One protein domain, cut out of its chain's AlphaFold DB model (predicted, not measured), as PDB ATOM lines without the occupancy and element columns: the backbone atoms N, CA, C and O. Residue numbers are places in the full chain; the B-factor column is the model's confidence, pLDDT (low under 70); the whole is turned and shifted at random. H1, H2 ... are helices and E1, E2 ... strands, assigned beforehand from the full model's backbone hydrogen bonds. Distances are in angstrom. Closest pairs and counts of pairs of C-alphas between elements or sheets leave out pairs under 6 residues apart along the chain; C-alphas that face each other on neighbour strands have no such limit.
ATOM      1  N   PRO A 131      49.241  87.271 116.917       54.66
ATOM      2  CA  PRO A 131      49.212  86.261 117.967       54.66
ATOM      3  C   PRO A 131      47.810  86.218 118.586       54.66
ATOM      4  O   PRO A 131      47.319  87.217 119.117       54.66
ATOM      5  N   LYS A 132      47.142  85.068 118.434       54.97
ATOM      6  CA  LYS A 132      45.722  84.896 118.764       54.97
ATOM      7  C   LYS A 132      45.482  85.176 120.242       54.97
ATOM      8  O   LYS A 132      46.104  84.510 121.062       54.97
ATOM      9  N   ASN A 133      44.545  86.088 120.525       58.03
ATOM     10  CA  ASN A 133      43.981  86.460 121.832       58.03
ATOM     11  C   ASN A 133      44.416  85.556 122.998       58.03
ATOM     12  O   ASN A 133      43.691  84.641 123.395       58.03
ATOM     13  N   VAL A 134      45.593  85.829 123.560       58.84
ATOM     14  CA  VAL A 134      46.059  85.130 124.759       58.84
ATOM     15  C   VAL A 134      45.378  85.784 125.952       58.84
ATOM     16  O   VAL A 134      45.433  87.006 126.109       58.84
ATOM     17  N   SER A 135      44.719  84.973 126.780       67.56
ATOM     18  CA  SER A 135      44.139  85.452 128.033       67.56
ATOM     19  C   SER A 135      45.251  85.710 129.050       67.56
ATOM     20  O   SER A 135      46.031  84.812 129.372       67.56
ATOM     21  N   LEU A 136      45.318  86.941 129.547       62.81
ATOM     22  CA  LEU A 136      46.201  87.392 130.610       62.81
ATOM     23  C   LEU A 136      45.335  87.703 131.845       62.81
ATOM     24  O   LEU A 136      44.804  88.810 131.957       62.81
ATOM     25  N   PRO A 137      45.147  86.740 132.765       62.34
ATOM     26  CA  PRO A 137      44.504  87.011 134.040       62.34
ATOM     27  C   PRO A 137      45.447  87.835 134.923       62.34
ATOM     28  O   PRO A 137      46.546  87.396 135.271       62.34
ATOM     29  N   ILE A 138      44.999  89.027 135.299       57.94
ATOM     30  CA  ILE A 138      45.623  89.896 136.291       57.94
ATOM     31  C   ILE A 138      44.745  89.812 137.541       57.94
ATOM     32  O   ILE A 138      43.693  90.442 137.633       57.94
ATOM     33  N   ASN A 139      45.169  88.978 138.488       50.38
ATOM     34  CA  ASN A 139      44.516  88.841 139.785       50.38
ATOM     35  C   ASN A 139      45.279  89.701 140.792       50.38
ATOM     36  O   ASN A 139      46.436  89.405 141.095       50.38
ATOM     37  N   ILE A 140      44.636  90.753 141.293       47.50
ATOM     38  CA  ILE A 140      45.118  91.512 142.445       47.50
ATOM     39  C   ILE A 140      44.301  91.036 143.637       47.50
ATOM     40  O   ILE A 140      43.133  91.399 143.786       47.50
ATOM     41  N   GLU A 141      44.932  90.171 144.431       44.62
ATOM     42  CA  GLU A 141      44.305  89.443 145.538       44.62
ATOM     43  C   GLU A 141      43.110  88.578 145.070       44.62
ATOM     44  O   GLU A 141      42.812  88.465 143.875       44.62
ATOM     45  N   ASP A 142      42.437  87.891 145.995       47.88
ATOM     46  CA  ASP A 142      41.308  87.018 145.643       47.88
ATOM     47  C   ASP A 142      40.045  87.789 145.209       47.88
ATOM     48  O   ASP A 142      39.144  87.192 144.607       47.88
ATOM     49  N   GLU A 143      39.989  89.107 145.461       48.66
ATOM     50  CA  GLU A 143      38.825  89.964 145.197       48.66
ATOM     51  C   GLU A 143      38.832  90.648 143.812       48.66
ATOM     52  O   GLU A 143      37.773  90.737 143.185       48.66
ATOM     53  N   ILE A 144      39.978  91.117 143.284       53.47
ATOM     54  CA  ILE A 144      40.020  91.899 142.029       53.47
ATOM     55  C   ILE A 144      40.621  91.071 140.888       53.47
ATOM     56  O   ILE A 144      41.817  91.104 140.601       53.47
ATOM     57  N   LYS A 145      39.743  90.359 140.176       63.34
ATOM     58  CA  LYS A 145      40.097  89.561 138.993       63.34
ATOM     59  C   LYS A 145      39.836  90.368 137.720       63.34
ATOM     60  O   LYS A 145      38.685  90.656 137.383       63.34
ATOM     61  N   ARG A 146      40.904  90.758 137.016       73.56
ATOM     62  CA  ARG A 146      40.854  91.401 135.693       73.56
ATOM     63  C   ARG A 146      41.339  90.417 134.634       73.56
ATOM     64  O   ARG A 146      42.513  90.074 134.586       73.56
ATOM     65  N   ASN A 147      40.445  89.984 133.755       79.62
ATOM     66  CA  ASN A 147      40.792  89.138 132.619       79.62
ATOM     67  C   ASN A 147      41.045  90.006 131.388       79.62
ATOM     68  O   ASN A 147      40.115  90.603 130.844       79.62
ATOM     69  N   TYR A 148      42.284  90.042 130.920       82.25
ATOM     70  CA  TYR A 148      42.639  90.671 129.655       82.25
ATOM     71  C   TYR A 148      42.736  89.635 128.540       82.25
ATOM     72  O   TYR A 148      43.176  88.518 128.775       82.25
ATOM     73  N   THR A 149      42.412  90.015 127.309       86.44
ATOM     74  CA  THR A 149      42.991  89.376 126.120       86.44
ATOM     75  C   THR A 149      43.923  90.366 125.460       86.44
ATOM     76  O   THR A 149      43.521  91.514 125.259       86.44
ATOM     77  N   TYR A 150      45.128  89.936 125.089       86.12
ATOM     78  CA  TYR A 150      46.018  90.779 124.296       86.12
ATOM     79  C   TYR A 150      46.157  90.293 122.854       86.12
ATOM     80  O   TYR A 150      46.205  89.092 122.577       86.12
ATOM     81  N   SER A 151      46.244  91.260 121.946       86.50
ATOM     82  CA  SER A 151      46.676  91.100 120.559       86.50
ATOM     83  C   SER A 151      47.887  92.009 120.322       86.50
ATOM     84  O   SER A 151      48.096  92.982 121.047       86.50
ATOM     85  N   ALA A 152      48.732  91.692 119.341       86.12
ATOM     86  CA  ALA A 152      49.912  92.497 119.033       86.12
ATOM     87  C   ALA A 152      50.118  92.602 117.524       86.12
ATOM     88  O   ALA A 152      49.900  91.639 116.793       86.12
ATOM     89  N   TYR A 153      50.538  93.774 117.054       86.75
ATOM     90  CA  TYR A 153      50.712  94.036 115.631       86.75
ATOM     91  C   TYR A 153      51.806  95.100 115.418       86.75
ATOM     92  O   TYR A 153      51.877  96.067 116.186       86.75
ATOM     93  N   PRO A 154      52.690  94.956 114.417       86.88
ATOM     94  CA  PRO A 154      53.733  95.944 114.164       86.88
ATOM     95  C   PRO A 154      53.141  97.256 113.625       86.88
ATOM     96  O   PRO A 154      52.254  97.256 112.775       86.88
ATOM     97  N   VAL A 155      53.668  98.395 114.075       86.81
ATOM     98  CA  VAL A 155      53.318  99.743 113.574       86.81
ATOM     99  C   VAL A 155      54.453 100.393 112.782       86.81
ATOM    100  O   VAL A 155      54.199 101.233 111.919       86.81
ATOM    101  N   LYS A 156      55.705  99.986 113.026       86.06
ATOM    102  CA  LYS A 156      56.887 100.396 112.252       86.06
ATOM    103  C   LYS A 156      57.822  99.198 112.123       86.06
ATOM    104  O   LYS A 156      58.201  98.616 113.132       86.06
ATOM    105  N   VAL A 157      58.210  98.835 110.905       82.56
ATOM    106  CA  VAL A 157      59.144  97.732 110.628       82.56
ATOM    107  C   VAL A 157      60.354  98.312 109.908       82.56
ATOM    108  O   VAL A 157      60.216  98.815 108.794       82.56
ATOM    109  N   ARG A 158      61.541  98.258 110.530       78.62
ATOM    110  CA  ARG A 158      62.812  98.716 109.935       78.62
ATOM    111  C   ARG A 158      62.727 100.135 109.358       78.62
ATOM    112  O   ARG A 158      63.003 100.361 108.181       78.62
ATOM    113  N   GLY A 159      62.286 101.098 110.163       79.00
ATOM    114  CA  GLY A 159      62.072 102.484 109.722       79.00
ATOM    115  C   GLY A 159      60.734 102.747 109.009       79.00
ATOM    116  O   GLY A 159      60.251 103.875 109.032       79.00
ATOM    117  N   GLN A 160      60.085 101.736 108.423       80.69
ATOM    118  CA  GLN A 160      58.888 101.927 107.597       80.69
ATOM    119  C   GLN A 160      57.599 101.805 108.419       80.69
ATOM    120  O   GLN A 160      57.310 100.754 108.990       80.69
ATOM    121  N   HIS A 161      56.812 102.880 108.463       82.31
ATOM    122  CA  HIS A 161      55.516 102.913 109.143       82.31
ATOM    123  C   HIS A 161      54.451 102.110 108.386       82.31
ATOM    124  O   HIS A 161      54.407 102.127 107.154       82.31
ATOM    125  N   LEU A 162      53.569 101.449 109.130       82.19
ATOM    126  CA  LEU A 162      52.372 100.772 108.632       82.19
ATOM    127  C   LEU A 162      51.140 101.687 108.753       82.19
ATOM    128  O   LEU A 162      51.160 102.697 109.452       82.19
ATOM    129  N   ASN A 163      50.062 101.346 108.044       83.12
ATOM    130  CA  ASN A 163      48.800 102.093 108.066       83.12
ATOM    131  C   ASN A 163      48.129 101.954 109.449       83.12
ATOM    132  O   ASN A 163      47.484 100.941 109.712       83.12
ATOM    133  N   LEU A 164      48.293 102.951 110.327       86.75
ATOM    134  CA  LEU A 164      47.819 102.892 111.715       86.75
ATOM    135  C   LEU A 164      46.312 102.586 111.864       86.75
ATOM    136  O   LEU A 164      46.006 101.701 112.661       86.75
ATOM    137  N   PRO A 165      45.370 103.201 111.115       88.56
ATOM    138  CA  PRO A 165      43.958 102.810 111.163       88.56
ATOM    139  C   PRO A 165      43.720 101.316 110.930       88.56
ATOM    140  O   PRO A 165      42.971 100.678 111.671       88.56
ATOM    141  N   TYR A 166      44.422 100.730 109.956       84.69
ATOM    142  CA  TYR A 166      44.373  99.288 109.724       84.69
ATOM    143  C   TYR A 166      44.941  98.511 110.922       84.69
ATOM    144  O   TYR A 166      44.312  97.555 111.366       84.69
ATOM    145  N   VAL A 167      46.065  98.950 111.508       87.19
ATOM    146  CA  VAL A 167      46.643  98.319 112.710       87.19
ATOM    147  C   VAL A 167      45.662  98.323 113.889       87.19
ATOM    148  O   VAL A 167      45.431  97.269 114.479       87.19
ATOM    149  N   PHE A 168      45.043  99.461 114.212       89.88
ATOM    150  CA  PHE A 168      44.045  99.548 115.289       89.88
ATOM    151  C   PHE A 168      42.840  98.631 115.031       89.88
ATOM    152  O   PHE A 168      42.369  97.949 115.942       89.88
ATOM    153  N   THR A 169      42.400  98.532 113.773       87.00
ATOM    154  CA  THR A 169      41.309  97.636 113.357       87.00
ATOM    155  C   THR A 169      41.666  96.167 113.578       87.00
ATOM    156  O   THR A 169      40.888  95.451 114.212       87.00
ATOM    157  N   GLN A 170      42.853  95.729 113.128       85.00
ATOM    158  CA  GLN A 170      43.349  94.360 113.337       85.00
ATOM    159  C   GLN A 170      43.494  94.033 114.831       85.00
ATOM    160  O   GLN A 170      43.056  92.975 115.280       85.00
ATOM    161  N   LEU A 171      44.042  94.964 115.620       83.94
ATOM    162  CA  LEU A 171      44.211  94.797 117.063       83.94
ATOM    163  C   LEU A 171      42.875  94.664 117.810       83.94
ATOM    164  O   LEU A 171      42.761  93.804 118.681       83.94
ATOM    165  N   SER A 172      41.853  95.450 117.446       82.12
ATOM    166  CA  SER A 172      40.537  95.464 118.120       82.12
ATOM    167  C   SER A 172      39.798  94.113 118.125       82.12
ATOM    168  O   SER A 172      38.830  93.940 118.880       82.12
ATOM    169  N   SER A 173      40.198  93.208 117.217       70.31
ATOM    170  CA  SER A 173      39.581  91.920 116.860       70.31
ATOM    171  C   SER A 173      38.098  91.969 116.457       70.31
ATOM    172  O   SER A 173      37.500  90.930 116.198       70.31
ATOM    173  N   THR A 174      37.482  93.151 116.448       72.31
ATOM    174  CA  THR A 174      36.031  93.357 116.293       72.31
ATOM    175  C   THR A 174      35.689  94.137 115.026       72.31
ATOM    176  O   THR A 174      34.529  94.465 114.806       72.31
ATOM    177  N   GLY A 175      36.688  94.447 114.190       78.12
ATOM    178  CA  GLY A 175      36.500  95.248 112.979       78.12
ATOM    179  C   GLY A 175      36.038  96.680 113.263       78.12
ATOM    180  O   GLY A 175      35.496  97.330 112.370       78.12
ATOM    181  N   LYS A 176      36.219  97.168 114.500       85.25
ATOM    182  CA  LYS A 176      35.830  98.524 114.887       85.25
ATOM    183  C   LYS A 176      36.606  99.545 114.067       85.25
ATOM    184  O   LYS A 176      37.805  99.393 113.842       85.25
ATOM    185  N   ARG A 177      35.898 100.593 113.649       90.62
ATOM    186  CA  ARG A 177      36.446 101.728 112.890       90.62
ATOM    187  C   ARG A 177      36.431 103.034 113.680       90.62
ATOM    188  O   ARG A 177      36.989 104.025 113.219       90.62
ATOM    189  N   GLU A 178      35.811 103.019 114.857       94.94
ATOM    190  CA  GLU A 178      35.716 104.167 115.749       94.94
ATOM    191  C   GLU A 178      36.441 103.878 117.060       94.94
ATOM    192  O   GLU A 178      36.179 102.876 117.734       94.94
ATOM    193  N   PHE A 179      37.361 104.770 117.409       95.25
ATOM    194  CA  PHE A 179      38.248 104.643 118.558       95.25
ATOM    195  C   PHE A 179      38.274 105.955 119.335       95.25
ATOM    196  O   PHE A 179      38.286 107.021 118.724       95.25
ATOM    197  N   ALA A 180      38.326 105.883 120.663       95.75
ATOM    198  CA  ALA A 180      38.574 107.029 121.524       95.75
ATOM    199  C   ALA A 180      39.851 106.808 122.334       95.75
ATOM    200  O   ALA A 180      39.969 105.827 123.067       95.75
ATOM    201  N   PHE A 181      40.806 107.720 122.197       95.19
ATOM    202  CA  PHE A 181      42.143 107.586 122.752       95.19
ATOM    203  C   PHE A 181      42.475 108.728 123.703       95.19
ATOM    204  O   PHE A 181      42.519 109.882 123.283       95.19
ATOM    205  N   LEU A 182      42.806 108.397 124.951       93.50
ATOM    206  CA  LEU A 182      43.707 109.241 125.735       93.50
ATOM    207  C   LEU A 182      45.120 108.933 125.231       93.50
ATOM    208  O   LEU A 182      45.530 107.773 125.270       93.50
ATOM    209  N   VAL A 183      45.842 109.923 124.711       91.38
ATOM    210  CA  VAL A 183      47.201 109.717 124.189       91.38
ATOM    211  C   VAL A 183      48.184 110.362 125.148       91.38
ATOM    212  O   VAL A 183      48.301 111.581 125.198       91.38
ATOM    213  N   ASP A 184      48.878 109.541 125.925       88.75
ATOM    214  CA  ASP A 184      50.030 109.985 126.705       88.75
ATOM    215  C   ASP A 184      51.243 110.103 125.770       88.75
ATOM    216  O   ASP A 184      51.708 111.194 125.450       88.75
ATOM    217  N   SER A 185      51.707 108.965 125.258       83.88
ATOM    218  CA  SER A 185      52.987 108.872 124.566       83.88
ATOM    219  C   SER A 185      53.033 107.616 123.689       83.88
ATOM    220  O   SER A 185      52.339 106.637 123.950       83.88
ATOM    221  N   SER A 186      53.827 107.589 122.615       86.88
ATOM    222  CA  SER A 186      54.011 106.344 121.850       86.88
ATOM    223  C   SER A 186      55.248 106.354 120.956       86.88
ATOM    224  O   SER A 186      55.669 107.390 120.447       86.88
ATOM    225  N   PHE A 187      55.791 105.165 120.683       86.12
ATOM    226  CA  PHE A 187      56.897 104.962 119.736       86.12
ATOM    227  C   PHE A 187      56.488 105.112 118.253       86.12
ATOM    228  O   PHE A 187      57.287 104.834 117.353       86.12
ATOM    229  N   PHE A 188      55.252 105.532 117.967       84.25
ATOM    230  CA  PHE A 188      54.764 105.835 116.626       84.25
ATOM    231  C   PHE A 188      54.138 107.233 116.597       84.25
ATOM    232  O   PHE A 188      53.335 107.588 117.448       84.25
ATOM    233  N   CYS A 189      54.472 108.047 115.596       82.50
ATOM    234  CA  CYS A 189      53.873 109.374 115.491       82.50
ATOM    235  C   CYS A 189      52.431 109.260 114.975       82.50
ATOM    236  O   CYS A 189      52.209 108.754 113.870       82.50
ATOM    237  N   PHE A 190      51.453 109.765 115.728       81.00
ATOM    238  CA  PHE A 190      50.045 109.750 115.321       81.00
ATOM    239  C   PHE A 190      49.763 110.547 114.034       81.00
ATOM    240  O   PHE A 190      48.807 110.212 113.341       81.00
ATOM    241  N   SER A 191      50.615 111.499 113.622       77.00
ATOM    242  CA  SER A 191      50.511 112.128 112.286       77.00
ATOM    243  C   SER A 191      50.550 111.099 111.139       77.00
ATOM    244  O   SER A 191      50.045 111.342 110.043       77.00
ATOM    245  N   THR A 192      51.086 109.895 111.390       76.94
ATOM    246  CA  THR A 192      51.055 108.773 110.440       76.94
ATOM    247  C   THR A 192      49.691 108.082 110.317       76.94
ATOM    248  O   THR A 192      49.541 107.272 109.404       76.94
ATOM    249  N   LEU A 193      48.674 108.441 111.125       75.88
ATOM    250  CA  LEU A 193      47.280 107.995 110.947       75.88
ATOM    251  C   LEU A 193      46.818 108.214 109.502       75.88
ATOM    252  O   LEU A 193      46.237 107.318 108.892       75.88
ATOM    253  N   ARG A 194      47.116 109.392 108.943       73.19
ATOM    254  CA  ARG A 194      46.688 109.775 107.593       73.19
ATOM    255  C   ARG A 194      47.717 109.498 106.500       73.19
ATOM    256  O   ARG A 194      47.330 109.254 105.358       73.19
ATOM    257  N   LYS A 195      49.015 109.440 106.811       70.50
ATOM    258  CA  LYS A 195      50.056 109.207 105.790       70.50
ATOM    259  C   LYS A 195      49.820 107.885 105.045       70.50
ATOM    260  O   LYS A 195      49.449 106.866 105.632       70.50
ATOM    261  N   GLN A 196      50.000 107.875 103.723       59.81
ATOM    262  CA  GLN A 196      50.027 106.619 102.969       59.81
ATOM    263  C   GLN A 196      51.374 105.933 103.201       59.81
ATOM    264  O   GLN A 196      52.377 106.286 102.585       59.81
ATOM    265  N   SER A 197      51.397 104.920 104.070       58.28
ATOM    266  CA  SER A 197      52.528 103.997 104.154       58.28
ATOM    267  C   SER A 197      52.801 103.395 102.770       58.28
ATOM    268  O   SER A 197      51.931 102.723 102.208       58.28
ATOM    269  N   ILE A 198      54.016 103.582 102.247       53.56
ATOM    270  CA  ILE A 198      54.464 103.116 100.914       53.56
ATOM    271  C   ILE A 198      54.376 101.579 100.762       53.56
ATOM    272  O   ILE A 198      54.405 101.046  99.654       53.56
ATOM    273  N   LEU A 199      54.175 100.864 101.874       54.00
ATOM    274  CA  LEU A 199      54.100  99.412 102.047       54.00
ATOM    275  C   LEU A 199      52.921  98.675 101.367       54.00
ATOM    276  O   LEU A 199      52.503  97.612 101.830       54.00
ATOM    277  N   LYS A 200      52.488  99.129 100.180       53.12
ATOM    278  CA  LYS A 200      51.724  98.319  99.205       53.12
ATOM    279  C   LYS A 200      52.405  96.977  98.880       53.12
ATOM    280  O   LYS A 200      51.760  96.079  98.349       53.12
ATOM    281  N   THR A 201      53.706  96.849  99.146       52.66
ATOM    282  CA  THR A 201      54.534  95.690  98.793       52.66
ATOM    283  C   THR A 201      54.744  94.649  99.892       52.66
ATOM    284  O   THR A 201      55.013  93.516  99.502       52.66
ATOM    285  N   LEU A 202      54.628  94.951 101.197       53.50
ATOM    286  CA  LEU A 202      54.749  93.921 102.257       53.50
ATOM    287  C   LEU A 202      53.394  93.433 102.775       53.50
ATOM    288  O   LEU A 202      53.204  92.227 102.881       53.50
ATOM    289  N   VAL A 203      52.431  94.326 103.029       55.69
ATOM    290  CA  VAL A 203      51.086  93.906 103.461       55.69
ATOM    291  C   VAL A 203      50.254  93.580 102.222       55.69
ATOM    292  O   VAL A 203      49.498  94.408 101.719       55.69
ATOM    293  N   GLY A 204      50.447  92.367 101.695       51.75
ATOM    294  CA  GLY A 204      49.915  91.936 100.395       51.75
ATOM    295  C   GLY A 204      48.387  91.972 100.246       51.75
ATOM    296  O   GLY A 204      47.911  91.881  99.119       51.75
ATOM    297  N   ASN A 205      47.653  92.143 101.351       56.97
ATOM    298  CA  ASN A 205      46.198  92.004 101.433       56.97
ATOM    299  C   ASN A 205      45.455  93.248 101.967       56.97
ATOM    300  O   ASN A 205      44.275  93.120 102.271       56.97
ATOM    301  N   ILE A 206      46.067  94.444 102.076       62.97
ATOM    302  CA  ILE A 206      45.250  95.664 102.297       62.97
ATOM    303  C   ILE A 206      44.459  95.911 101.014       62.97
ATOM    304  O   ILE A 206      45.010  96.426 100.031       62.97
ATOM    305  N   THR A 207      43.186  95.528 101.035       68.31
ATOM    306  CA  THR A 207      42.285  95.671  99.896       68.31
ATOM    307  C   THR A 207      42.053  97.153  99.594       68.31
ATOM    308  O   THR A 207      42.215  98.025 100.454       68.31
ATOM    309  N   ASP A 208      41.659  97.480  98.361       71.69
ATOM    310  CA  ASP A 208      41.206  98.847  98.070       71.69
ATOM    311  C   ASP A 208      39.890  99.184  98.795       71.69
ATOM    312  O   ASP A 208      39.560 100.358  98.937       71.69
ATOM    313  N   GLU A 209      39.182  98.179  99.314       73.88
ATOM    314  CA  GLU A 209      38.039  98.339 100.210       73.88
ATOM    315  C   GLU A 209      38.485  98.813 101.604       73.88
ATOM    316  O   GLU A 209      38.009  99.849 102.057       73.88
ATOM    317  N   ASP A 210      39.495  98.189 102.227       70.00
ATOM    318  CA  ASP A 210      40.089  98.636 103.507       70.00
ATOM    319  C   ASP A 210      40.615 100.079 103.465       70.00
ATOM    320  O   ASP A 210      40.628 100.778 104.481       70.00
ATOM    321  N   ARG A 211      41.039 100.543 102.282       70.25
ATOM    322  CA  ARG A 211      41.467 101.933 102.043       70.25
ATOM    323  C   ARG A 211      40.315 102.925 101.906       70.25
ATOM    324  O   ARG A 211      40.559 104.115 102.066       70.25
ATOM    325  N   ARG A 212      39.109 102.453 101.577       78.00
ATOM    326  CA  ARG A 212      37.875 103.249 101.446       78.00
ATOM    327  C   ARG A 212      37.017 103.224 102.709       78.00
ATOM    328  O   ARG A 212      36.060 103.981 102.794       78.00
ATOM    329  N   GLN A 213      37.333 102.360 103.673       83.31
ATOM    330  CA  GLN A 213      36.654 102.336 104.965       83.31
ATOM    331  C   GLN A 213      36.862 103.670 105.690       83.31
ATOM    332  O   GLN A 213      37.986 104.167 105.778       83.31
ATOM    333  N   ASN A 214      35.769 104.236 106.201       89.81
ATOM    334  CA  ASN A 214      35.804 105.445 107.014       89.81
ATOM    335  C   ASN A 214      36.180 105.088 108.453       89.81
ATOM    336  O   ASN A 214      35.592 104.169 109.024       89.81
ATOM    337  N   TYR A 215      37.126 105.830 109.022       91.56
ATOM    338  CA  TYR A 215      37.569 105.702 110.408       91.56
ATOM    339  C   TYR A 215      37.317 107.004 111.169       91.56
ATOM    340  O   TYR A 215      37.542 108.084 110.617       91.56
ATOM    341  N   THR A 216      36.919 106.895 112.437       94.38
ATOM    342  CA  THR A 216      36.723 108.036 113.342       94.38
ATOM    343  C   THR A 216      37.631 107.878 114.560       94.38
ATOM    344  O   THR A 216      37.494 106.926 115.328       94.38
ATOM    345  N   PHE A 217      38.560 108.812 114.753       94.38
ATOM    346  CA  PHE A 217      39.451 108.845 115.913       94.38
ATOM    347  C   PHE A 217      39.083 110.011 116.820       94.38
ATOM    348  O   PHE A 217      39.381 111.163 116.511       94.38
ATOM    349  N   TYR A 218      38.458 109.702 117.948       95.69
ATOM    350  CA  TYR A 218      38.252 110.641 119.037       95.69
ATOM    351  C   TYR A 218      39.539 110.720 119.873       95.69
ATOM    352  O   TYR A 218      40.015 109.705 120.373       95.69
ATOM    353  N   ILE A 219      40.131 111.898 120.034       93.75
ATOM    354  CA  ILE A 219      41.336 112.110 120.844       93.75
ATOM    355  C   ILE A 219      40.942 112.897 122.092       93.75
ATOM    356  O   ILE A 219      40.561 114.064 122.003       93.75
ATOM    357  N   ILE A 220      41.019 112.251 123.252       92.88
ATOM    358  CA  ILE A 220      40.667 112.825 124.550       92.88
ATOM    359  C   ILE A 220      41.785 113.778 124.975       92.88
ATOM    360  O   ILE A 220      42.909 113.350 125.229       92.88
ATOM    361  N   ARG A 221      41.456 115.070 125.044       88.00
ATOM    362  CA  ARG A 221      42.307 116.164 125.522       88.00
ATOM    363  C   ARG A 221      41.673 116.762 126.773       88.00
ATOM    364  O   ARG A 221      41.052 117.824 126.727       88.00
ATOM    365  N   ASN A 222      41.804 116.027 127.872       84.38
ATOM    366  CA  ASN A 222      41.386 116.474 129.194       84.38
ATOM    367  C   ASN A 222      42.547 117.127 129.963       84.38
ATOM    368  O   ASN A 222      43.712 116.973 129.590       84.38
ATOM    369  N   ASN A 223      42.232 117.853 131.034       78.88
ATOM    370  CA  ASN A 223      43.212 118.556 131.868       78.88
ATOM    371  C   ASN A 223      44.347 117.632 132.356       78.88
ATOM    372  O   ASN A 223      45.509 118.021 132.334       78.88
ATOM    373  N   GLU A 224      44.024 116.398 132.754       80.25
ATOM    374  CA  GLU A 224      44.958 115.384 133.265       80.25
ATOM    375  C   GLU A 224      45.977 114.945 132.200       80.25
ATOM    376  O   GLU A 224      47.130 114.646 132.512       80.25
ATOM    377  N   ASN A 225      45.561 114.905 130.932       82.25
ATOM    378  CA  ASN A 225      46.433 114.596 129.807       82.25
ATOM    379  C   ASN A 225      47.224 115.822 129.330       82.25
ATOM    380  O   ASN A 225      48.404 115.677 129.021       82.25
ATOM    381  N   ILE A 226      46.617 117.012 129.306       74.06
ATOM    382  CA  ILE A 226      47.289 118.260 128.901       74.06
ATOM    383  C   ILE A 226      48.385 118.653 129.912       74.06
ATOM    384  O   ILE A 226      49.449 119.109 129.510       74.06
ATOM    385  N   ALA A 227      48.172 118.418 131.211       63.53
ATOM    386  CA  ALA A 227      49.103 118.763 132.295       63.53
ATOM    387  C   ALA A 227      50.352 117.859 132.418       63.53
ATOM    388  O   ALA A 227      51.004 117.826 133.460       63.53
ATOM    389  N   ASP A 228      50.690 117.085 131.389       63.56
ATOM    390  CA  ASP A 228      51.826 116.165 131.410       63.56
ATOM    391  C   ASP A 228      52.674 116.353 130.153       63.56
ATOM    392  O   ASP A 228      52.172 116.311 129.031       63.56
ATOM    393  N   SER A 229      53.968 116.580 130.375       49.66
ATOM    394  CA  SER A 229      54.906 117.253 129.467       49.66
ATOM    395  C   SER A 229      55.372 116.441 128.258       49.66
ATOM    396  O   SER A 229      56.241 116.903 127.515       49.66
ATOM    397  N   ALA A 230      54.839 115.238 128.041       54.12
ATOM    398  CA  ALA A 230      55.111 114.496 126.818       54.12
ATOM    399  C   ALA A 230      54.576 115.273 125.596       54.12
ATOM    400  O   ALA A 230      53.501 115.863 125.649       54.12
ATOM    401  N   TYR A 231      55.320 115.264 124.485       52.56
ATOM    402  CA  TYR A 231      54.922 115.932 123.237       52.56
ATOM    403  C   TYR A 231      53.638 115.307 122.661       52.56
ATOM    404  O   TYR A 231      53.672 114.235 122.041       52.56
ATOM    405  N   LYS A 232      52.494 115.968 122.879       63.81
ATOM    406  CA  LYS A 232      51.146 115.410 122.704       63.81
ATOM    407  C   LYS A 232      50.435 115.965 121.484       63.81
ATOM    408  O   LYS A 232      49.519 116.785 121.553       63.81
ATOM    409  N   LEU A 233      50.719 115.320 120.354       64.12
ATOM    410  CA  LEU A 233      49.916 115.484 119.142       64.12
ATOM    411  C   LEU A 233      49.907 116.930 118.601       64.12
ATOM    412  O   LEU A 233      48.899 117.417 118.093       64.12
ATOM    413  N   ASP A 234      51.067 117.582 118.658       51.12
ATOM    414  CA  ASP A 234      51.275 118.966 118.199       51.12
ATOM    415  C   ASP A 234      51.521 119.076 116.682       51.12
ATOM    416  O   ASP A 234      51.711 120.165 116.148       51.12
ATOM    417  N   THR A 235      51.559 117.948 115.961       54.09
ATOM    418  CA  THR A 235      51.918 117.904 114.534       54.09
ATOM    419  C   THR A 235      50.713 117.675 113.630       54.09
ATOM    420  O   THR A 235      49.930 116.746 113.830       54.09
ATOM    421  N   PHE A 236      50.609 118.514 112.597       55.41
ATOM    422  CA  PHE A 236      49.510 118.538 111.635       55.41
ATOM    423  C   PHE A 236      49.231 117.166 110.989       55.41
ATOM    424  O   PHE A 236      50.141 116.482 110.505       55.41
ATOM    425  N   PHE A 237      47.953 116.779 110.929       62.56
ATOM    426  CA  PHE A 237      47.513 115.568 110.233       62.56
ATOM    427  C   PHE A 237      47.138 115.885 108.777       62.56
ATOM    428  O   PHE A 237      45.960 116.055 108.456       62.56
ATOM    429  N   GLU A 238      48.120 115.916 107.875       58.66
ATOM    430  CA  GLU A 238      47.863 116.070 106.433       58.66
ATOM    431  C   GLU A 238      46.886 115.000 105.902       58.66
ATOM    432  O   GLU A 238      46.943 113.832 106.289       58.66
ATOM    433  N   GLY A 239      45.939 115.426 105.062       58.81
ATOM    434  CA  GLY A 239      44.603 114.828 104.959       58.81
ATOM    435  C   GLY A 239      44.456 113.427 104.340       58.81
ATOM    436  O   GLY A 239      45.173 113.016 103.427       58.81
ATOM    437  N   ARG A 240      43.395 112.734 104.780       61.69
ATOM    438  CA  ARG A 240      42.605 111.790 103.973       61.69
ATOM    439  C   ARG A 240      41.131 111.936 104.333       61.69
ATOM    440  O   ARG A 240      40.792 111.856 105.509       61.69
ATOM    441  N   GLU A 241      40.269 112.014 103.324       72.56
ATOM    442  CA  GLU A 241      38.808 112.130 103.481       72.56
ATOM    443  C   GLU A 241      38.184 110.977 104.292       72.56
ATOM    444  O   GLU A 241      37.184 111.163 104.980       72.56
ATOM    445  N   ASN A 242      38.787 109.782 104.249       84.12
ATOM    446  CA  ASN A 242      38.279 108.589 104.929       84.12
ATOM    447  C   ASN A 242      38.724 108.460 106.405       84.12
ATOM    448  O   ASN A 242      38.492 107.419 107.021       84.12
ATOM    449  N   ILE A 243      39.406 109.461 106.977       88.06
ATOM    450  CA  ILE A 243      39.908 109.425 108.361       88.06
ATOM    451  C   ILE A 243      39.529 110.721 109.075       88.06
ATOM    452  O   ILE A 243      40.258 111.715 109.011       88.06
ATOM    453  N   LYS A 244      38.413 110.679 109.804       91.00
ATOM    454  CA  LYS A 244      37.963 111.766 110.675       91.00
ATOM    455  C   LYS A 244      38.733 111.731 111.987       91.00
ATOM    456  O   LYS A 244      38.900 110.666 112.585       91.00
ATOM    457  N   ILE A 245      39.192 112.891 112.437       91.06
ATOM    458  CA  ILE A 245      39.871 113.059 113.724       91.06
ATOM    459  C   ILE A 245      39.092 114.118 114.492       91.06
ATOM    460  O   ILE A 245      38.874 115.210 113.979       91.06
ATOM    461  N   LYS A 246      38.650 113.781 115.701       93.56
ATOM    462  CA  LYS A 246      37.816 114.637 116.544       93.56
ATOM    463  C   LYS A 246      38.478 114.785 117.901       93.56
ATOM    464  O   LYS A 246      38.752 113.787 118.557       93.56
ATOM    465  N   PHE A 247      38.746 115.999 118.349       92.75
ATOM    466  CA  PHE A 247      39.238 116.240 119.699       92.75
ATOM    467  C   PHE A 247      38.072 116.317 120.676       92.75
ATOM    468  O   PHE A 247      37.117 117.050 120.445       92.75
ATOM    469  N   LEU A 248      38.172 115.578 121.775       93.50
ATOM    470  CA  LEU A 248      37.269 115.682 122.913       93.50
ATOM    471  C   LEU A 248      37.947 116.590 123.935       93.50
ATOM    472  O   LEU A 248      38.827 116.140 124.672       93.50
ATOM    473  N   ARG A 249      37.606 117.880 123.897       89.62
ATOM    474  CA  ARG A 249      38.150 118.902 124.804       89.62
ATOM    475  C   ARG A 249      37.272 118.970 126.058       89.62
ATOM    476  O   ARG A 249      36.057 118.800 125.972       89.62
ATOM    477  N   ASP A 250      37.871 119.209 127.221       83.50
ATOM    478  CA  ASP A 250      37.095 119.532 128.424       83.50
ATOM    479  C   ASP A 250      36.257 120.797 128.206       83.50
ATOM    480  O   ASP A 250      36.790 121.838 127.808       83.50
ATOM    481  N   LYS A 251      34.961 120.719 128.527       81.31
ATOM    482  CA  LYS A 251      34.075 121.885 128.569       81.31
ATOM    483  C   LYS A 251      34.592 122.879 129.611       81.31
ATOM    484  O   LYS A 251      35.105 122.469 130.651       81.31
ATOM    485  N   LYS A 252      34.417 124.187 129.383       66.19
ATOM    486  CA  LYS A 252      34.913 125.263 130.278       66.19
ATOM    487  C   LYS A 252      34.521 125.103 131.758       66.19
ATOM    488  O   LYS A 252      35.225 125.590 132.634       66.19
ATOM    489  N   GLU A 253      33.405 124.429 132.028       57.28
ATOM    490  CA  GLU A 253      32.847 124.195 133.366       57.28
ATOM    491  C   GLU A 253      33.420 122.944 134.068       57.28
ATOM    492  O   GLU A 253      33.181 122.751 135.263       57.28
ATOM    493  N   ASN A 254      34.196 122.106 133.367       55.25
ATOM    494  CA  ASN A 254      34.805 120.899 133.923       55.25
ATOM    495  C   ASN A 254      35.918 121.261 134.915       55.25
ATOM    496  O   ASN A 254      37.086 121.420 134.551       55.25
ATOM    497  N   LYS A 255      35.565 121.334 136.199       51.62
ATOM    498  CA  LYS A 255      36.549 121.351 137.282       51.62
ATOM    499  C   LYS A 255      37.139 119.951 137.442       51.62
ATOM    500  O   LYS A 255      36.438 119.039 137.877       51.62
ATOM    501  N   GLU A 372      33.403 118.603 124.817       94.62
ATOM    502  CA  GLU A 372      33.073 119.271 123.558       94.62
ATOM    503  C   GLU A 372      33.805 118.560 122.406       94.62
ATOM    504  O   GLU A 372      35.007 118.281 122.495       94.62
ATOM    505  N   ILE A 373      33.081 118.242 121.331       95.62
ATOM    506  CA  ILE A 373      33.596 117.521 120.163       95.62
ATOM    507  C   ILE A 373      34.058 118.534 119.117       95.62
ATOM    508  O   ILE A 373      33.235 119.181 118.481       95.62
ATOM    509  N   TYR A 374      35.361 118.626 118.876       92.25
ATOM    510  CA  TYR A 374      35.941 119.476 117.836       92.25
ATOM    511  C   TYR A 374      36.462 118.629 116.676       92.25
ATOM    512  O   TYR A 374      37.442 117.901 116.842       92.25
ATOM    513  N   ASP A 375      35.851 118.719 115.498       91.69
ATOM    514  CA  ASP A 375      36.388 118.074 114.296       91.69
ATOM    515  C   ASP A 375      37.666 118.798 113.825       91.69
ATOM    516  O   ASP A 375      37.705 120.021 113.719       91.69
ATOM    517  N   TYR A 376      38.738 118.044 113.576       87.62
ATOM    518  CA  TYR A 376      40.059 118.608 113.283       87.62
ATOM    519  C   TYR A 376      40.164 119.257 111.895       87.62
ATOM    520  O   TYR A 376      40.951 120.187 111.718       87.62
ATOM    521  N   ASP A 377      39.405 118.784 110.907       85.81
ATOM    522  CA  ASP A 377      39.506 119.309 109.540       85.81
ATOM    523  C   ASP A 377      38.728 120.612 109.384       85.81
ATOM    524  O   ASP A 377      39.167 121.533 108.698       85.81
ATOM    525  N   THR A 378      37.571 120.692 110.035       89.62
ATOM    526  CA  THR A 378      36.676 121.852 109.982       89.62
ATOM    527  C   THR A 378      36.915 122.856 111.110       89.62
ATOM    528  O   THR A 378      36.478 124.000 110.991       89.62
ATOM    529  N   GLN A 379      37.578 122.441 112.198       85.12
ATOM    530  CA  GLN A 379      37.699 123.173 113.471       85.12
ATOM    531  C   GLN A 379      36.341 123.560 114.091       85.12
ATOM    532  O   GLN A 379      36.260 124.449 114.940       85.12
ATOM    533  N   GLN A 380      35.256 122.891 113.688       92.12
ATOM    534  CA  GLN A 380      33.911 123.156 114.190       92.12
ATOM    535  C   GLN A 380      33.603 122.298 115.419       92.12
ATOM    536  O   GLN A 380      33.988 121.130 115.500       92.12
ATOM    537  N   ASN A 381      32.873 122.892 116.366       94.00
ATOM    538  CA  ASN A 381      32.265 122.160 117.468       94.00
ATOM    539  C   ASN A 381      31.024 121.416 116.934       94.00
ATOM    540  O   ASN A 381      30.063 122.045 116.487       94.00
ATOM    541  N   GLU A 382      31.061 120.085 116.950       95.38
ATOM    542  CA  GLU A 382      29.987 119.196 116.492       95.38
ATOM    543  C   GLU A 382      28.984 118.822 117.606       95.38
ATOM    544  O   GLU A 382      28.030 118.086 117.349       95.38
ATOM    545  N   GLY A 383      29.186 119.298 118.839       95.88
ATOM    546  CA  GLY A 383      28.321 119.047 119.991       95.88
ATOM    547  C   GLY A 383      29.075 118.518 121.213       95.88
ATOM    548  O   GLY A 383      30.275 118.721 121.376       95.88
ATOM    549  N   GLU A 384      28.353 117.818 122.087       95.44
ATOM    550  CA  GLU A 384      28.871 117.295 123.356       95.44
ATOM    551  C   GLU A 384      28.754 115.764 123.418       95.44
ATOM    552  O   GLU A 384      27.837 115.168 122.853       95.44
ATOM    553  N   THR A 385      29.679 115.106 124.120       96.25
ATOM    554  CA  THR A 385      29.651 113.653 124.367       96.25
ATOM    555  C   THR A 385      30.280 113.301 125.714       96.25
ATOM    556  O   THR A 385      30.892 114.140 126.363       96.25
ATOM    557  N   ASN A 386      30.178 112.042 126.134       93.00
ATOM    558  CA  ASN A 386      30.939 111.494 127.253       93.00
ATOM    559  C   ASN A 386      31.415 110.065 126.936       93.00
ATOM    560  O   ASN A 386      30.996 109.443 125.955       93.00
ATOM    561  N   ILE A 387      32.321 109.528 127.754       90.19
ATOM    562  CA  ILE A 387      32.912 108.198 127.520       90.19
ATOM    563  C   ILE A 387      31.864 107.071 127.604       90.19
ATOM    564  O   ILE A 387      32.040 106.050 126.937       90.19
ATOM    565  N   ASN A 388      30.775 107.226 128.372       89.06
ATOM    566  CA  ASN A 388      29.657 106.273 128.349       89.06
ATOM    567  C   ASN A 388      28.971 106.260 126.976       89.06
ATOM    568  O   ASN A 388      28.905 105.200 126.359       89.06
ATOM    569  N   HIS A 389      28.569 107.422 126.458       94.69
ATOM    570  CA  HIS A 389      27.894 107.547 125.165       94.69
ATOM    571  C   HIS A 389      28.742 106.989 124.010       94.69
ATOM    572  O   HIS A 389      28.247 106.262 123.151       94.69
ATOM    573  N   LEU A 390      30.055 107.245 124.023       94.94
ATOM    574  CA  LEU A 390      30.984 106.658 123.053       94.94
ATOM    575  C   LEU A 390      31.000 105.120 123.140       94.94
ATOM    576  O   LEU A 390      30.921 104.448 122.113       94.94
ATOM    577  N   LYS A 391      31.048 104.544 124.350       91.44
ATOM    578  CA  LYS A 391      31.001 103.081 124.539       91.44
ATOM    579  C   LYS A 391      29.663 102.473 124.118       91.44
ATOM    580  O   LYS A 391      29.668 101.400 123.522       91.44
ATOM    581  N   GLU A 392      28.550 103.150 124.392       91.88
ATOM    582  CA  GLU A 392      27.197 102.754 123.975       91.88
ATOM    583  C   GLU A 392      27.061 102.730 122.446       91.88
ATOM    584  O   GLU A 392      26.527 101.770 121.893       91.88
ATOM    585  N   ASN A 393      27.663 103.702 121.753       93.75
ATOM    586  CA  ASN A 393      27.776 103.731 120.288       93.75
ATOM    587  C   ASN A 393      28.810 102.729 119.724       93.75
ATOM    588  O   ASN A 393      29.056 102.691 118.521       93.75
ATOM    589  N   GLY A 394      29.438 101.907 120.570       92.44
ATOM    590  CA  GLY A 394      30.389 100.875 120.158       92.44
ATOM    591  C   GLY A 394      31.825 101.355 119.920       92.44
ATOM    592  O   GLY A 394      32.670 100.530 119.561       92.44
ATOM    593  N   VAL A 395      32.152 102.626 120.171       94.50
ATOM    594  CA  VAL A 395      33.519 103.172 120.063       94.50
ATOM    595  C   VAL A 395      34.459 102.421 121.019       94.50
ATOM    596  O   VAL A 395      34.095 102.103 122.154       94.50
ATOM    597  N   ASP A 396      35.672 102.074 120.576       93.25
ATOM    598  CA  ASP A 396      36.673 101.466 121.466       93.25
ATOM    599  C   ASP A 396      37.442 102.540 122.238       93.25
ATOM    600  O   ASP A 396      38.260 103.254 121.663       93.25
ATOM    601  N   VAL A 397      37.166 102.671 123.537       94.00
ATOM    602  CA  VAL A 397      37.828 103.657 124.401       94.00
ATOM    603  C   VAL A 397      39.034 103.019 125.081       94.00
ATOM    604  O   VAL A 397      38.865 102.085 125.871       94.00
ATOM    605  N   ALA A 398      40.231 103.536 124.812       95.25
ATOM    606  CA  ALA A 398      41.490 103.008 125.323       95.25
ATOM    607  C   ALA A 398      42.513 104.113 125.638       95.25
ATOM    608  O   ALA A 398      42.478 105.204 125.074       95.25
ATOM    609  N   LEU A 399      43.466 103.803 126.511       94.88
ATOM    610  CA  LEU A 399      44.702 104.573 126.646       94.88
ATOM    611  C   LEU A 399      45.679 104.188 125.523       94.88
ATOM    612  O   LEU A 399      45.777 103.009 125.182       94.88
ATOM    613  N   VAL A 400      46.465 105.138 125.014       93.94
ATOM    614  CA  VAL A 400      47.681 104.866 124.233       93.94
ATOM    615  C   VAL A 400      48.904 105.404 124.975       93.94
ATOM    616  O   VAL A 400      48.980 106.598 125.264       93.94
ATOM    617  N   THR A 401      49.850 104.516 125.286       92.44
ATOM    618  CA  THR A 401      51.072 104.843 126.039       92.44
ATOM    619  C   THR A 401      52.270 103.986 125.589       92.44
ATOM    620  O   THR A 401      52.105 102.924 124.976       92.44
ATOM    621  N   HIS A 402      53.495 104.422 125.892       89.56
ATOM    622  CA  HIS A 402      54.663 103.534 126.021       89.56
ATOM    623  C   HIS A 402      55.249 103.518 127.441       89.56
ATOM    624  O   HIS A 402      56.198 102.780 127.714       89.56
ATOM    625  N   ASP A 403      54.651 104.288 128.349       85.31
ATOM    626  CA  ASP A 403      54.985 104.304 129.758       85.31
ATOM    627  C   ASP A 403      54.453 103.040 130.450       85.31
ATOM    628  O   ASP A 403      53.305 102.611 130.285       85.31
ATOM    629  N   ARG A 404      55.332 102.398 131.219       80.81
ATOM    630  CA  ARG A 404      55.051 101.118 131.877       80.81
ATOM    631  C   ARG A 404      54.306 101.284 133.198       80.81
ATOM    632  O   ARG A 404      53.576 100.376 133.589       80.81
ATOM    633  N   ILE A 405      54.493 102.412 133.877       77.56
ATOM    634  CA  ILE A 405      53.805 102.746 135.124       77.56
ATOM    635  C   ILE A 405      52.352 103.091 134.795       77.56
ATOM    636  O   ILE A 405      51.433 102.507 135.372       77.56
ATOM    637  N   LEU A 406      52.141 103.943 133.789       83.94
ATOM    638  CA  LEU A 406      50.802 104.273 133.306       83.94
ATOM    639  C   LEU A 406      50.067 103.037 132.750       83.94
ATOM    640  O   LEU A 406      48.873 102.859 133.017       83.94
ATOM    641  N   LEU A 407      50.772 102.141 132.043       85.38
ATOM    642  CA  LEU A 407      50.235 100.833 131.647       85.38
ATOM    643  C   LEU A 407      49.758 100.026 132.863       85.38
ATOM    644  O   LEU A 407      48.617  99.573 132.864       85.38
ATOM    645  N   ALA A 408      50.596  99.850 133.890       76.25
ATOM    646  CA  ALA A 408      50.243  99.087 135.089       76.25
ATOM    647  C   ALA A 408      48.979  99.616 135.761       76.25
ATOM    648  O   ALA A 408      48.041  98.858 136.007       76.25
ATOM    649  N   TYR A 409      48.939 100.924 136.013       78.38
ATOM    650  CA  TYR A 409      47.778 101.603 136.575       78.38
ATOM    651  C   TYR A 409      46.524 101.387 135.728       78.38
ATOM    652  O   TYR A 409      45.461 101.063 136.252       78.38
ATOM    653  N   SER A 410      46.655 101.462 134.408       84.56
ATOM    654  CA  SER A 410      45.537 101.239 133.497       84.56
ATOM    655  C   SER A 410      45.037  99.790 133.506       84.56
ATOM    656  O   SER A 410      43.826  99.563 133.505       84.56
ATOM    657  N   LEU A 411      45.941  98.809 133.590       80.69
ATOM    658  CA  LEU A 411      45.596  97.388 133.704       80.69
ATOM    659  C   LEU A 411      44.938  97.050 135.056       80.69
ATOM    660  O   LEU A 411      43.933  96.340 135.096       80.69
ATOM    661  N   LEU A 412      45.444  97.617 136.158       73.00
ATOM    662  CA  LEU A 412      44.853  97.536 137.504       73.00
ATOM    663  C   LEU A 412      43.398  98.041 137.508       73.00
ATOM    664  O   LEU A 412      42.474  97.370 137.981       73.00
ATOM    665  N   LEU A 413      43.182  99.218 136.919       73.25
ATOM    666  CA  LEU A 413      41.876  99.869 136.835       73.25
ATOM    667  C   LEU A 413      40.900  99.180 135.865       73.25
ATOM    668  O   LEU A 413      39.704  99.476 135.888       73.25
ATOM    669  N   GLY A 414      41.361  98.220 135.058       80.88
ATOM    670  CA  GLY A 414      40.522  97.518 134.089       80.88
ATOM    671  C   GLY A 414      40.306  98.291 132.782       80.88
ATOM    672  O   GLY A 414      39.303  98.059 132.110       80.88
ATOM    673  N   LEU A 415      41.189  99.223 132.421       88.06
ATOM    674  CA  LEU A 415      41.119  99.981 131.168       88.06
ATOM    675  C   LEU A 415      41.621  99.158 129.976       88.06
ATOM    676  O   LEU A 415      42.480  98.291 130.133       88.06
ATOM    677  N   ASN A 416      41.137  99.474 128.775       93.50
ATOM    678  CA  ASN A 416      41.759  99.004 127.538       93.50
ATOM    679  C   ASN A 416      43.022  99.839 127.260       93.50
ATOM    680  O   ASN A 416      42.990 101.060 127.432       93.50
ATOM    681  N   VAL A 417      44.115  99.215 126.812       93.62
ATOM    682  CA  VAL A 417      45.399  99.909 126.586       93.62
ATOM    683  C   VAL A 417      46.065  99.459 125.288       93.62
ATOM    684  O   VAL A 417      46.310  98.273 125.096       93.62
ATOM    685  N   PHE A 418      46.419 100.409 124.426       93.94
ATOM    686  CA  PHE A 418      47.366 100.235 123.325       93.94
ATOM    687  C   PHE A 418      48.767 100.606 123.816       93.94
ATOM    688  O   PHE A 418      49.136 101.780 123.880       93.94
ATOM    689  N   PHE A 419      49.538  99.594 124.196       93.25
ATOM    690  CA  PHE A 419      50.909  99.747 124.652       93.25
ATOM    691  C   PHE A 419      51.880  99.622 123.479       93.25
ATOM    692  O   PHE A 419      52.011  98.554 122.875       93.25
ATOM    693  N   SER A 420      52.597 100.699 123.166       91.31
ATOM    694  CA  SER A 420      53.633 100.660 122.133       91.31
ATOM    695  C   SER A 420      54.999 100.297 122.717       91.31
ATOM    696  O   SER A 420      55.391 100.791 123.770       91.31
ATOM    697  N   THR A 421      55.758  99.441 122.029       88.69
ATOM    698  CA  THR A 421      57.086  98.999 122.478       88.69
ATOM    699  C   THR A 421      58.056  98.854 121.300       88.69
ATOM    700  O   THR A 421      57.696  98.323 120.248       88.69
ATOM    701  N   LYS A 422      59.290  99.351 121.450       87.50
ATOM    702  CA  LYS A 422      60.371  99.221 120.458       87.50
ATOM    703  C   LYS A 422      61.188  97.964 120.772       87.50
ATOM    704  O   LYS A 422      61.756  97.859 121.856       87.50
ATOM    705  N   LEU A 423      61.263  97.029 119.828       82.50
ATOM    706  CA  LEU A 423      62.143  95.862 119.886       82.50
ATOM    707  C   LEU A 423      63.307  96.045 118.907       82.50
ATOM    708  O   LEU A 423      63.112  96.436 117.755       82.50
ATOM    709  N   GLU A 424      64.524  95.776 119.374       80.25
ATOM    710  CA  GLU A 424      65.708  95.674 118.519       80.25
ATOM    711  C   GLU A 424      65.682  94.333 117.776       80.25
ATOM    712  O   GLU A 424      65.588  93.275 118.403       80.25
ATOM    713  N   SER A 425      65.771  94.393 116.448       70.62
ATOM    714  CA  SER A 425      65.832  93.223 115.578       70.62
ATOM    715  C   SER A 425      67.185  92.537 115.740       70.62
ATOM    716  O   SER A 425      68.236  93.164 115.587       70.62
ATOM    717  N   THR A 426      67.177  91.231 116.000       65.75
ATOM    718  CA  THR A 426      68.402  90.417 116.108       65.75
ATOM    719  C   THR A 426      69.104  90.224 114.759       65.75
ATOM    720  O   THR A 426      70.268  89.814 114.701       65.75
ATOM    721  N   GLY A 427      68.425  90.544 113.653       64.25
ATOM    722  CA  GLY A 427      68.969  90.446 112.309       64.25
ATOM    723  C   GLY A 427      70.105  91.439 112.066       64.25
ATOM    724  O   GLY A 427      69.881  92.648 112.002       64.25
ATOM    725  N   LYS A 428      71.314  90.926 111.804       55.75
ATOM    726  CA  LYS A 428      72.405  91.709 111.200       55.75
ATOM    727  C   LYS A 428      71.939  92.274 109.855       55.75
ATOM    728  O   LYS A 428      71.989  91.575 108.843       55.75
ATOM    729  N   SER A 429      71.496  93.532 109.838       50.94
ATOM    730  CA  SER A 429      71.305  94.269 108.589       50.94
ATOM    731  C   SER A 429      72.636  94.301 107.842       50.94
ATOM    732  O   SER A 429      73.652  94.713 108.397       50.94
ATOM    733  N   ILE A 430      72.621  93.841 106.593       49.47
ATOM    734  CA  ILE A 430      73.784  93.848 105.690       49.47
ATOM    735  C   ILE A 430      73.978  95.248 105.061       49.47
ATOM    736  O   ILE A 430      74.967  95.487 104.381       49.47
ATOM    737  N   VAL A 431      73.042  96.175 105.305       51.47
ATOM    738  CA  VAL A 431      73.051  97.561 104.810       51.47
ATOM    739  C   VAL A 431      73.051  98.537 105.996       51.47
ATOM    740  O   VAL A 431      72.511  98.221 107.062       51.47
ATOM    741  N   ASP A 432      73.716  99.675 105.804       48.38
ATOM    742  CA  ASP A 432      74.507 100.385 106.814       48.38
ATOM    743  C   ASP A 432      73.793 101.165 107.935       48.38
ATOM    744  O   ASP A 432      72.623 101.531 107.861       48.38
ATOM    745  N   SER A 433      74.613 101.425 108.966       52.03
ATOM    746  CA  SER A 433      74.605 102.485 109.995       52.03
ATOM    747  C   SER A 433      73.329 102.871 110.752       52.03
ATOM    748  O   SER A 433      73.420 102.985 111.974       52.03
ATOM    749  N   ASP A 434      72.178 103.071 110.116       60.72
ATOM    750  CA  ASP A 434      71.038 103.741 110.756       60.72
ATOM    751  C   ASP A 434      70.374 102.873 111.838       60.72
ATOM    752  O   ASP A 434      69.803 101.811 111.569       60.72
ATOM    753  N   GLU A 435      70.437 103.329 113.094       62.50
ATOM    754  CA  GLU A 435      69.880 102.605 114.247       62.50
ATOM    755  C   GLU A 435      68.370 102.383 114.117       62.50
ATOM    756  O   GLU A 435      67.842 101.350 114.530       62.50
ATOM    757  N   ASP A 436      67.665 103.314 113.473       63.75
ATOM    758  CA  ASP A 436      66.213 103.261 113.359       63.75
ATOM    759  C   ASP A 436      65.724 102.177 112.374       63.75
ATOM    760  O   ASP A 436      64.634 101.618 112.545       63.75
ATOM    761  N   HIS A 437      66.573 101.765 111.421       68.12
ATOM    762  CA  HIS A 437      66.326 100.610 110.550       68.12
ATOM    763  C   HIS A 437      66.522  99.255 111.251       68.12
ATOM    764  O   HIS A 437      66.044  98.239 110.741       68.12
ATOM    765  N   LYS A 438      67.150  99.213 112.433       75.50
ATOM    766  CA  LYS A 438      67.376  97.978 113.210       75.50
ATOM    767  C   LYS A 438      66.231  97.637 114.166       75.50
ATOM    768  O   LYS A 438      66.358  96.697 114.940       75.50
ATOM    769  N   SER A 439      65.123  98.377 114.140       82.25
ATOM    770  CA  SER A 439      64.036  98.211 115.111       82.25
ATOM    771  C   SER A 439      62.682  97.876 114.485       82.25
ATOM    772  O   SER A 439      62.362  98.287 113.364       82.25
ATOM    773  N   ILE A 440      61.873  97.144 115.250       83.19
ATOM    774  CA  ILE A 440      60.446  96.943 115.008       83.19
ATOM    775  C   ILE A 440      59.697  97.580 116.178       83.19
ATOM    776  O   ILE A 440      59.913  97.221 117.335       83.19
ATOM    777  N   VAL A 441      58.812  98.528 115.887       88.56
ATOM    778  CA  VAL A 441      57.869  99.053 116.875       88.56
ATOM    779  C   VAL A 441      56.593  98.234 116.781       88.56
ATOM    780  O   VAL A 441      55.953  98.182 115.727       88.56
ATOM    781  N   TRP A 442      56.229  97.618 117.896       88.69
ATOM    782  CA  TRP A 442      54.989  96.883 118.091       88.69
ATOM    783  C   TRP A 442      53.978  97.753 118.828       88.69
ATOM    784  O   TRP A 442      54.351  98.577 119.663       88.69
ATOM    785  N   ASN A 443      52.699  97.547 118.537       90.81
ATOM    786  CA  ASN A 443      51.598  98.015 119.365       90.81
ATOM    787  C   ASN A 443      50.844  96.783 119.885       90.81
ATOM    788  O   ASN A 443      50.490  95.894 119.107       90.81
ATOM    789  N   ILE A 444      50.674  96.707 121.201       90.19
ATOM    790  CA  ILE A 444      50.064  95.593 121.927       90.19
ATOM    791  C   ILE A 444      48.765  96.118 122.525       90.19
ATOM    792  O   ILE A 444      48.786  97.027 123.351       90.19
ATOM    793  N   TYR A 445      47.635  95.563 122.106       92.75
ATOM    794  CA  TYR A 445      46.330  95.963 122.606       92.75
ATOM    795  C   TYR A 445      45.875  95.023 123.715       92.75
ATOM    796  O   TYR A 445      45.493  93.883 123.459       92.75
ATOM    797  N   PHE A 446      45.905  95.515 124.949       90.50
ATOM    798  CA  PHE A 446      45.321  94.878 126.118       90.50
ATOM    799  C   PHE A 446      43.838  95.245 126.196       90.50
ATOM    800  O   PHE A 446      43.478  96.346 126.617       90.50
ATOM    801  N   LYS A 447      42.970  94.314 125.801       91.81
ATOM    802  CA  LYS A 447      41.513  94.447 125.883       91.81
ATOM    803  C   LYS A 447      41.015  93.819 127.175       91.81
ATOM    804  O   LYS A 447      41.204  92.617 127.374       91.81
ATOM    805  N   ASN A 448      40.365  94.587 128.043       88.50
ATOM    806  CA  ASN A 448      39.711  94.010 129.209       88.50
ATOM    807  C   ASN A 448      38.456  93.244 128.753       88.50
ATOM    808  O   ASN A 448      37.601  93.784 128.052       88.50
ATOM    809  N   THR A 449      38.365  91.975 129.145       86.06
ATOM    810  CA  THR A 449      37.225  91.079 128.880       86.06
ATOM    811  C   THR A 449      36.318  90.898 130.096       86.06
ATOM    812  O   THR A 449      35.267  90.271 130.000       86.06
ATOM    813  N   SER A 450      36.705  91.463 131.239       77.31
ATOM    814  CA  SER A 450      35.867  91.547 132.437       77.31
ATOM    815  C   SER A 450      34.802  92.623 132.240       77.31
ATOM    816  O   SER A 450      35.116  93.715 131.766       77.31
ATOM    817  N   ASP A 451      33.573  92.361 132.683       57.31
ATOM    818  CA  ASP A 451      32.475  93.326 132.602       57.31
ATOM    819  C   ASP A 451      32.743  94.572 133.465       57.31
ATOM    820  O   ASP A 451      32.424  94.644 134.653       57.31
ATOM    821  N   ILE A 452      33.300  95.617 132.847       54.81
ATOM    822  CA  ILE A 452      33.520  96.926 133.482       54.81
ATOM    823  C   ILE A 452      32.207  97.725 133.632       54.81
ATOM    824  O   ILE A 452      32.240  98.919 133.943       54.81
ATOM    825  N   GLY A 453      31.048  97.102 133.382       47.00
ATOM    826  CA  GLY A 453      29.716  97.676 133.603       47.00
ATOM    827  C   GLY A 453      29.421  97.956 135.079       47.00
ATOM    828  O   GLY A 453      28.620  98.830 135.393       47.00
ATOM    829  N   LYS A 454      30.136  97.284 135.990       48.78
ATOM    830  CA  LYS A 454      30.219  97.647 137.406       48.78
ATOM    831  C   LYS A 454      31.686  97.824 137.786       48.78
ATOM    832  O   LYS A 454      32.342  96.889 138.237       48.78
ATOM    833  N   ILE A 455      32.198  99.048 137.629       47.78
ATOM    834  CA  ILE A 455      33.251  99.503 138.542       47.78
ATOM    835  C   ILE A 455      32.564  99.521 139.900       47.78
ATOM    836  O   ILE A 455      31.749 100.402 140.164       47.78
ATOM    837  N   ASP A 456      32.809  98.495 140.709       45.03
ATOM    838  CA  ASP A 456      32.281  98.473 142.061       45.03
ATOM    839  C   ASP A 456      32.801  99.732 142.767       45.03
ATOM    840  O   ASP A 456      34.010  99.970 142.833       45.03
TER     841      ASP A 456
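AT A GLANCE: This is residues 131 to 255 and 372 to 456 of the 1035 residues of an uncharacterized protein of viral metagenome (UniProt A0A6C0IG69). One strongly twisted sheet of ten strands runs through the whole domain; near E8, E9 and E2 it curls round H5, while H1 packs on its other face beside E2 and E10. The hairpin E1 and E2 makes one edge and the hairpin E6 and E7 the other. There are 210 printed residues with six named helices and ten named strands, in the order E1 E2 H1 E3 H2 E4 H3 E5 E6 E7 H4 E8 H5 E9 H6 E10. The sheet is mixed, in the order E1 E2 E10 E9 E8 E3 E4 E5 E6 E7, and the class is mixed, helices and strands. The whole is compact, with a radius of gyration of the C-alphas of 17.8 A and spans of 55 by 49 by 36 A.

HOW THE PARTS SIT: E1, residues 134 to 140, and E2, residues 144 to 157, form an antiparallel hairpin, with N 136 and O 148 2.8 A apart. H1, residues 164 to 171, is on the sheet; its closest C-alphas to E2 are Leu 171 and Ser 151, 5.7 A. E3, residues 178 to 183, H2, residues 190 to 193, and E4, residues 215 to 221, make a strand-helix-strand unit, parallel neighbour strands with a helix between, its crossover right-handed; N 181 and O 218 are 2.8 A apart. H1 and H2 only just touch, with 3 pairs of C-alphas within 8 A, Leu 164 and Leu 193 closest at 5.2 A. E4, H3, residues 223 to 226, and E5, residues 243 to 250, make a second right-handed unit. E6, residues 372 to 375, is antiparallel to E5, with N 247 and O 374 2.8 A apart, and forms a hairpin with E7, residues 381 to 386. H4, residues 387 to 392, has a height over the sheet of 8.6 A. E8, residues 396 to 401, H5, residues 404 to 413, and E9, residues 416 to 424, make a third right-handed unit; E8 is parallel to E3, with N 180 and O 396 2.8 A apart. E10, residues 439 to 448, is antiparallel to E9 and E2, with N 443 and O 153 2.9 A apart. H2, H3 and H6, residues 435 to 438, only graze the sheet. In three layers, H4 and H5 are on one face and H1 on the other. Every O i to N i+4 pair is within hydrogen-bond range in H1, H4 and H5; H2, H3 and H6 are too short for one.

IN THESE COORDINATES: E1 begins at C-alpha 134 (46.059, 85.130, 124.759). E2 is 37.2 A long, E10 28.4 A and H5 14.1 A. E10 ends at C-alpha 448 (39.711, 94.010, 129.209).

THE WHOLE: The C-alphas farthest apart, Glu 253 and Ile 430, are 58.0 A apart. Residues 256 to 371 are not printed; C-alphas 255 and 372 are 14.3 A apart across this cut. The links H2 to E4 and H3 to E5 are long. Mean pLDDT of the printed part is 77.2; 63 residues are under 70, among them 131 to 145 and 196 to 207.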